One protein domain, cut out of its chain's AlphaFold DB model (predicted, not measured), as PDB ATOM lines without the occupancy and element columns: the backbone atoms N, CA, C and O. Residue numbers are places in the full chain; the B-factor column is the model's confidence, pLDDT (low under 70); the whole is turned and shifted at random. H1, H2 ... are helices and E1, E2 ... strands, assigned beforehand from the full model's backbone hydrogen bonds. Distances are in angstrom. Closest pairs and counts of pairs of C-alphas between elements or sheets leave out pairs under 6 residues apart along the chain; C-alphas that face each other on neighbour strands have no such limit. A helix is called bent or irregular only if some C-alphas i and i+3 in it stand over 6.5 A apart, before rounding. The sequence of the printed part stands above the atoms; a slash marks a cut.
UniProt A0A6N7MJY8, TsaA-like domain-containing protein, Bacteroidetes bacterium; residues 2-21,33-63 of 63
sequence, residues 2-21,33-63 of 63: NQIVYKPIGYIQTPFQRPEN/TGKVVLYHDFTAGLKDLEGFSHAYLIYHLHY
ATOM      1  N   ASN A   2      -6.219 -60.402 -35.027       90.38
ATOM      2  CA  ASN A   2      -5.185 -59.508 -34.508       90.38
ATOM      3  C   ASN A   2      -5.828 -58.336 -33.759       90.38
ATOM      4  O   ASN A   2      -6.947 -57.931 -34.075       90.38
ATOM      5  N   GLN A   3      -5.118 -57.803 -32.769       93.56
ATOM      6  CA  GLN A   3      -5.562 -56.648 -31.998       93.56
ATOM      7  C   GLN A   3      -5.585 -55.390 -32.875       93.56
ATOM      8  O   GLN A   3      -4.641 -55.130 -33.621       93.56
ATOM      9  N   ILE A   4      -6.649 -54.595 -32.753       93.94
ATOM     10  CA  ILE A   4      -6.738 -53.257 -33.346       93.94
ATOM     11  C   ILE A   4      -6.477 -52.239 -32.238       93.94
ATOM     12  O   ILE A   4      -7.100 -52.291 -31.179       93.94
ATOM     13  N   VAL A   5      -5.549 -51.316 -32.486       95.38
ATOM     14  CA  VAL A   5      -5.178 -50.233 -31.568       95.38
ATOM     15  C   VAL A   5      -5.391 -48.906 -32.289       95.38
ATOM     16  O   VAL A   5      -5.101 -48.799 -33.479       95.38
ATOM     17  N   TYR A   6      -5.894 -47.897 -31.582       95.12
ATOM     18  CA  TYR A   6      -6.078 -46.543 -32.107       95.12
ATOM     19  C   TYR A   6      -5.431 -45.517 -31.181       95.12
ATOM     20  O   TYR A   6      -5.249 -45.747 -29.984       95.12
ATOM     21  N   LYS A   7      -5.086 -44.367 -31.760       95.69
ATOM     22  CA  LYS A   7      -4.521 -43.217 -31.058       95.69
ATOM     23  C   LYS A   7      -5.553 -42.084 -31.065       95.69
ATOM     24  O   LYS A   7      -6.035 -41.744 -32.146       95.69
ATOM     25  N   PRO A   8      -5.887 -41.481 -29.912       96.56
ATOM     26  CA  PRO A   8      -6.709 -40.277 -29.881       96.56
ATOM     27  C   PRO A   8      -6.072 -39.152 -30.705       96.56
ATOM     28  O   PRO A   8      -4.865 -38.921 -30.617       96.56
ATOM     29  N   ILE A   9      -6.889 -38.434 -31.473       97.81
ATOM     30  CA  ILE A   9      -6.447 -37.292 -32.296       97.81
ATOM     31  C   ILE A   9      -6.694 -35.937 -31.622       97.81
ATOM     32  O   ILE A   9      -6.370 -34.889 -32.177       97.81
ATOM     33  N   GLY A  10      -7.278 -35.954 -30.427       97.44
ATOM     34  CA  GLY A  10      -7.720 -34.771 -29.714       97.44
ATOM     35  C   GLY A  10      -8.628 -35.130 -28.546       97.44
ATOM     36  O   GLY A  10      -8.632 -36.273 -28.083       97.44
ATOM     37  N   TYR A  11      -9.410 -34.155 -28.095       96.19
ATOM     38  CA  TYR A  11     -10.372 -34.299 -27.005       96.19
ATOM     39  C   TYR A  11     -11.607 -33.415 -27.223       96.19
ATOM     40  O   TYR A  11     -11.596 -32.479 -28.027       96.19
ATOM     41  N   ILE A  12     -12.687 -33.722 -26.502       95.19
ATOM     42  CA  ILE A  12     -13.954 -32.989 -26.559       95.19
ATOM     43  C   ILE A  12     -14.120 -32.214 -25.250       95.19
ATOM     44  O   ILE A  12     -14.081 -32.797 -24.169       95.19
ATOM     45  N   GLN A  13     -14.304 -30.901 -25.346       94.00
ATOM     46  CA  GLN A  13     -14.671 -30.037 -24.230       94.00
ATOM     47  C   GLN A  13     -16.182 -29.829 -24.243       94.00
ATOM     48  O   GLN A  13     -16.744 -29.330 -25.219       94.00
ATOM     49  N   THR A  14     -16.834 -30.203 -23.151       91.94
ATOM     50  CA  THR A  14     -18.266 -29.997 -22.926       91.94
ATOM     51  C   THR A  14     -18.451 -29.363 -21.543       91.94
ATOM     52  O   THR A  14     -17.537 -29.424 -20.714       91.94
ATOM     53  N   PRO A  15     -19.608 -28.754 -21.248       89.88
ATOM     54  CA  PRO A  15     -19.905 -28.315 -19.884       89.88
ATOM     55  C   PRO A  15     -20.154 -29.485 -18.917       89.88
ATOM     56  O   PRO A  15     -20.236 -29.273 -17.707       89.88
ATOM     57  N   PHE A  16     -20.261 -30.719 -19.417       89.38
ATOM     58  CA  PHE A  16     -20.543 -31.900 -18.611       89.38
ATOM     59  C   PHE A  16     -19.240 -32.513 -18.096       89.38
ATOM     60  O   PHE A  16     -18.507 -33.175 -18.824       89.38
ATOM     61  N   GLN A  17     -18.946 -32.291 -16.817       82.69
ATOM     62  CA  GLN A  17     -17.707 -32.768 -16.190       82.69
ATOM     63  C   GLN A  17     -17.796 -34.213 -15.688       82.69
ATOM     64  O   GLN A  17     -16.770 -34.810 -15.368       82.69
ATOM     65  N   ARG A  18     -19.012 -34.759 -15.564       81.25
ATOM     66  CA  ARG A  18     -19.263 -36.113 -15.062       81.25
ATOM     67  C   ARG A  18     -20.481 -36.750 -15.739       81.25
ATOM     68  O   ARG A  18     -21.386 -35.996 -16.118       81.25
ATOM     69  N   PRO A  19     -20.540 -38.093 -15.850       81.81
ATOM     70  CA  PRO A  19     -21.649 -38.793 -16.498       81.81
ATOM     71  C   PRO A  19     -23.015 -38.498 -15.875       81.81
ATOM     72  O   PRO A  19     -24.001 -38.425 -16.598       81.81
ATOM     73  N   GLU A  20     -23.089 -38.259 -14.561       82.44
ATOM     74  CA  GLU A  20     -24.371 -38.029 -13.873       82.44
ATOM     75  C   GLU A  20     -25.055 -36.728 -14.316       82.44
ATOM     76  O   GLU A  20     -26.270 -36.599 -14.209       82.44
ATOM     77  N   ASN A  21     -24.272 -35.772 -14.828       79.31
ATOM     78  CA  ASN A  21     -24.764 -34.494 -15.336       79.31
ATOM     79  C   ASN A  21     -24.910 -34.486 -16.863       79.31
ATOM     80  O   ASN A  21     -25.308 -33.464 -17.422       79.31
ATOM     81  N   THR A  33     -23.214 -25.733 -26.267       90.94
ATOM     82  CA  THR A  33     -22.082 -25.786 -27.201       90.94
ATOM     83  C   THR A  33     -20.967 -26.673 -26.652       90.94
ATOM     84  O   THR A  33     -20.511 -26.492 -25.524       90.94
ATOM     85  N   GLY A  34     -20.506 -27.619 -27.469       91.12
ATOM     86  CA  GLY A  34     -19.270 -28.370 -27.248       91.12
ATOM     87  C   GLY A  34     -18.164 -27.904 -28.194       91.12
ATOM     88  O   GLY A  34     -18.439 -27.335 -29.251       91.12
ATOM     89  N   LYS A  35     -16.906 -28.163 -27.832       95.25
ATOM     90  CA  LYS A  35     -15.739 -27.873 -28.673       95.25
ATOM     91  C   LYS A  35     -14.885 -29.122 -28.844       95.25
ATOM     92  O   LYS A  35     -14.448 -29.712 -27.862       95.25
ATOM     93  N   VAL A  36     -14.604 -29.494 -30.089       96.50
ATOM     94  CA  VAL A  36     -13.621 -30.535 -30.413       96.50
ATOM     95  C   VAL A  36     -12.270 -29.864 -30.626       96.50
ATOM     96  O   VAL A  36     -12.161 -28.924 -31.413       96.50
ATOM     97  N   VAL A  37     -11.247 -30.321 -29.909       97.31
ATOM     98  CA  VAL A  37      -9.881 -29.794 -30.003       97.31
ATOM     99  C   VAL A  37      -8.973 -30.898 -30.519       97.31
ATOM    100  O   VAL A  37      -8.816 -31.923 -29.860       97.31
ATOM    101  N   LEU A  38      -8.376 -30.691 -31.693       97.56
ATOM    102  CA  LEU A  38      -7.390 -31.608 -32.265       97.56
ATOM    103  C   LEU A  38      -5.979 -31.277 -31.780       97.56
ATOM    104  O   LEU A  38      -5.644 -30.112 -31.562       97.56
ATOM    105  N   TYR A  39      -5.131 -32.299 -31.666       98.19
ATOM    106  CA  TYR A  39      -3.695 -32.076 -31.524       98.19
ATOM    107  C   TYR A  39      -3.120 -31.478 -32.811       98.19
ATOM    108  O   TYR A  39      -3.621 -31.741 -33.906       98.19
ATOM    109  N   HIS A  40      -2.051 -30.689 -32.672       97.56
ATOM    110  CA  HIS A  40      -1.448 -29.929 -33.770       97.56
ATOM    111  C   HIS A  40      -1.163 -30.795 -35.010       97.56
ATOM    112  O   HIS A  40      -1.544 -30.422 -36.119       97.56
ATOM    113  N   ASP A  41      -0.613 -31.993 -34.797       97.75
ATOM    114  CA  ASP A  41      -0.244 -32.958 -35.841       97.75
ATOM    115  C   ASP A  41      -1.414 -33.379 -36.751       97.75
ATOM    116  O   ASP A  41      -1.190 -33.838 -37.870       97.75
ATOM    117  N   PHE A  42      -2.663 -33.225 -36.299       96.88
ATOM    118  CA  PHE A  42      -3.863 -33.641 -37.039       96.88
ATOM    119  C   PHE A  42      -4.641 -32.472 -37.657       96.88
ATOM    120  O   PHE A  42      -5.634 -32.692 -38.350       96.88
ATOM    121  N   THR A  43      -4.199 -31.230 -37.447       96.25
ATOM    122  CA  THR A  43      -4.918 -30.025 -37.905       96.25
ATOM    123  C   THR A  43      -5.043 -29.927 -39.424       96.25
ATOM    124  O   THR A  43      -6.059 -29.447 -39.917       96.25
ATOM    125  N   ALA A  44      -4.073 -30.458 -40.177       96.81
ATOM    126  CA  ALA A  44      -4.135 -30.514 -41.639       96.81
ATOM    127  C   ALA A  44      -5.356 -31.301 -42.160       96.81
ATOM    128  O   ALA A  44      -5.833 -31.034 -43.261       96.81
ATOM    129  N   GLY A  45      -5.892 -32.231 -41.359       94.94
ATOM    130  CA  GLY A  45      -7.088 -33.007 -41.691       94.94
ATOM    131  C   GLY A  45      -8.398 -32.215 -41.645       94.94
ATOM    132  O   GLY A  45      -9.425 -32.738 -42.061       94.94
ATOM    133  N   LEU A  46      -8.381 -30.968 -41.159       94.38
ATOM    134  CA  LEU A  46      -9.556 -30.086 -41.134       94.38
ATOM    135  C   LEU A  46      -9.800 -29.360 -42.458       94.38
ATOM    136  O   LEU A  46     -10.804 -28.660 -42.596       94.38
ATOM    137  N   LYS A  47      -8.877 -29.484 -43.419       95.69
ATOM    138  CA  LYS A  47      -9.008 -28.838 -44.721       95.69
ATOM    139  C   LYS A  47     -10.349 -29.224 -45.363       95.69
ATOM    140  O   LYS A  47     -10.733 -30.387 -45.351       95.69
ATOM    141  N   ASP A  48     -11.035 -28.226 -45.916       95.00
ATOM    142  CA  ASP A  48     -12.308 -28.360 -46.636       95.00
ATOM    143  C   ASP A  48     -13.526 -28.751 -45.760       95.00
ATOM    144  O   ASP A  48     -14.617 -28.974 -46.287       95.00
ATOM    145  N   LEU A  49     -13.397 -28.763 -44.424       94.00
ATOM    146  CA  LEU A  49     -14.511 -29.069 -43.510       94.00
ATOM    147  C   LEU A  49     -15.571 -27.947 -43.434       94.00
ATOM    148  O   LEU A  49     -16.723 -28.213 -43.100       94.00
ATOM    149  N   GLU A  50     -15.213 -26.704 -43.771       90.94
ATOM    150  CA  GLU A  50     -16.081 -25.519 -43.629       90.94
ATOM    151  C   GLU A  50     -17.370 -25.567 -44.474       90.94
ATOM    152  O   GLU A  50     -18.334 -24.873 -44.164       90.94
ATOM    153  N   GLY A  51     -17.421 -26.394 -45.524       92.44
ATOM    154  CA  GLY A  51     -18.600 -26.537 -46.390       92.44
ATOM    155  C   GLY A  51     -19.697 -27.457 -45.843       92.44
ATOM    156  O   GLY A  51     -20.767 -27.557 -46.445       92.44
ATOM    157  N   PHE A  52     -19.449 -28.149 -44.729       95.69
ATOM    158  CA  PHE A  52     -20.388 -29.108 -44.152       95.69
ATOM    159  C   PHE A  52     -21.170 -28.495 -42.992       95.69
ATOM    160  O   PHE A  52     -20.630 -27.777 -42.158       95.69
ATOM    161  N   SER A  53     -22.456 -28.837 -42.897       94.69
ATOM    162  CA  SER A  53     -23.305 -28.419 -41.774       94.69
ATOM    163  C   SER A  53     -23.195 -29.340 -40.558       94.69
ATOM    164  O   SER A  53     -23.524 -28.929 -39.450       94.69
ATOM    165  N   HIS A  54     -22.759 -30.587 -40.756       94.19
ATOM    166  CA  HIS A  54     -22.705 -31.619 -39.723       94.19
ATOM    167  C   HIS A  54     -21.456 -32.486 -39.886       94.19
ATOM    168  O   HIS A  54     -20.972 -32.696 -40.999       94.19
ATOM    169  N   ALA A  55     -20.979 -33.042 -38.773       93.25
ATOM    170  CA  ALA A  55     -19.879 -33.994 -38.735       93.25
ATOM    171  C   ALA A  55     -20.207 -35.149 -37.781       93.25
ATOM    172  O   ALA A  55     -20.927 -34.974 -36.796       93.25
ATOM    173  N   TYR A  56     -19.643 -36.322 -38.057       93.56
ATOM    174  CA  TYR A  56     -19.683 -37.454 -37.137       93.56
ATOM    175  C   TYR A  56     -18.451 -37.435 -36.238       93.56
ATOM    176  O   TYR A  56     -17.326 -37.294 -36.716       93.56
ATOM    177  N   LEU A  57     -18.663 -37.628 -34.939       93.94
ATOM    178  CA  LEU A  57     -17.590 -37.801 -33.968       93.94
ATOM    179  C   LEU A  57     -17.560 -39.253 -33.510       93.94
ATOM    180  O   LEU A  57     -18.511 -39.742 -32.906       93.94
ATOM    181  N   ILE A  58     -16.444 -39.926 -33.775       94.94
ATOM    182  CA  ILE A  58     -16.130 -41.221 -33.176       94.94
ATOM    183  C   ILE A  58     -15.179 -40.939 -32.022       94.94
ATOM    184  O   ILE A  58     -14.074 -40.438 -32.224       94.94
ATOM    185  N   TYR A  59     -15.626 -41.231 -30.809       93.88
ATOM    186  CA  TYR A  59     -14.875 -40.965 -29.592       93.88
ATOM    187  C   TYR A  59     -14.922 -42.176 -28.670       93.88
ATOM    188  O   TYR A  59     -15.782 -43.047 -28.786       93.88
ATOM    189  N   HIS A  60     -13.950 -42.241 -27.768       93.81
ATOM    190  CA  HIS A  60     -13.846 -43.317 -26.802       93.81
ATOM    191  C   HIS A  60     -14.472 -42.887 -25.473       93.81
ATOM    192  O   HIS A  60     -14.035 -41.904 -24.875       93.81
ATOM    193  N   LEU A  61     -15.464 -43.641 -25.001       90.75
ATOM    194  CA  LEU A  61     -16.036 -43.505 -23.662       90.75
ATOM    195  C   LEU A  61     -15.058 -44.111 -22.640       90.75
ATOM    196  O   LEU A  61     -15.080 -45.314 -22.409       90.75
ATOM    197  N   HIS A  62     -14.145 -43.294 -22.104       85.94
ATOM    198  CA  HIS A  62     -13.073 -43.745 -21.193       85.94
ATOM    199  C   HIS A  62     -13.450 -43.718 -19.705       85.94
ATOM    200  O   HIS A  62     -12.630 -44.128 -18.884       85.94
ATOM    201  N   TYR A  63     -14.620 -43.184 -19.347       73.50
ATOM    202  CA  TYR A  63     -15.093 -43.082 -17.963       73.50
ATOM    203  C   TYR A  63     -16.346 -43.920 -17.750       73.50
ATOM    204  O   TYR A  63     -17.191 -43.933 -18.674       73.50
TER     205      TYR A  63
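AT A GLANCE: This is residues 2 to 21 and 33 to 63 of the 63 residues of the protein "TsaA-like domain-containing protein" of Bacteroidetes bacterium (UniProt A0A6N7MJY8). Little regular structure: a small ribbon of two antiparallel strands, E1 and E2, with one short helix, H1, at the end of E2, amid long unnamed stretches, of which residues 47 to 56 stick out as a free loop. The 51 printed residues hold E1, E2 and H1 in that order, mixed in class, with 15 residues in named elements. The whole is loose, radius of gyration of the C-alphas 13.5 A, and flat, spanning 38 by 36 by 19 A.

IN THESE COORDINATES: E1 is residues 10 to 13, 10.0 A long, from C-alpha 10 at (-7.720, -34.771, -29.714). E2 is residues 35 to 38, 9.8 A. H1, residues 40 to 46, 11.0 A, ends at C-alpha 46 (-9.556, -30.086, -41.134); it is irregular, C-alphas 41 and 44 being 7.4 A apart.

HOW THE PARTS SIT: E1 and E2 are antiparallel at 165 degrees; N 11 and O 37 are 2.9 A apart, N 13 and O 35 2.8 A, within hydrogen-bond range. A tight link joins E2 to H1. E1 and H1 are only just apart, closest C-alphas 8.4 A. In H1, 0 of 3 O i to N i+4 pairs are within range, but 3 of 4 O i to N i+3 pairs.

THE WHOLE: The C-alphas of Asn 2 and Thr 33 are farthest apart, 38.4 A. Residues 22 to 32 are not printed; C-alphas 21 and 33 are 15.0 A apart across this cut. No printed residue is under 70 in pLDDT.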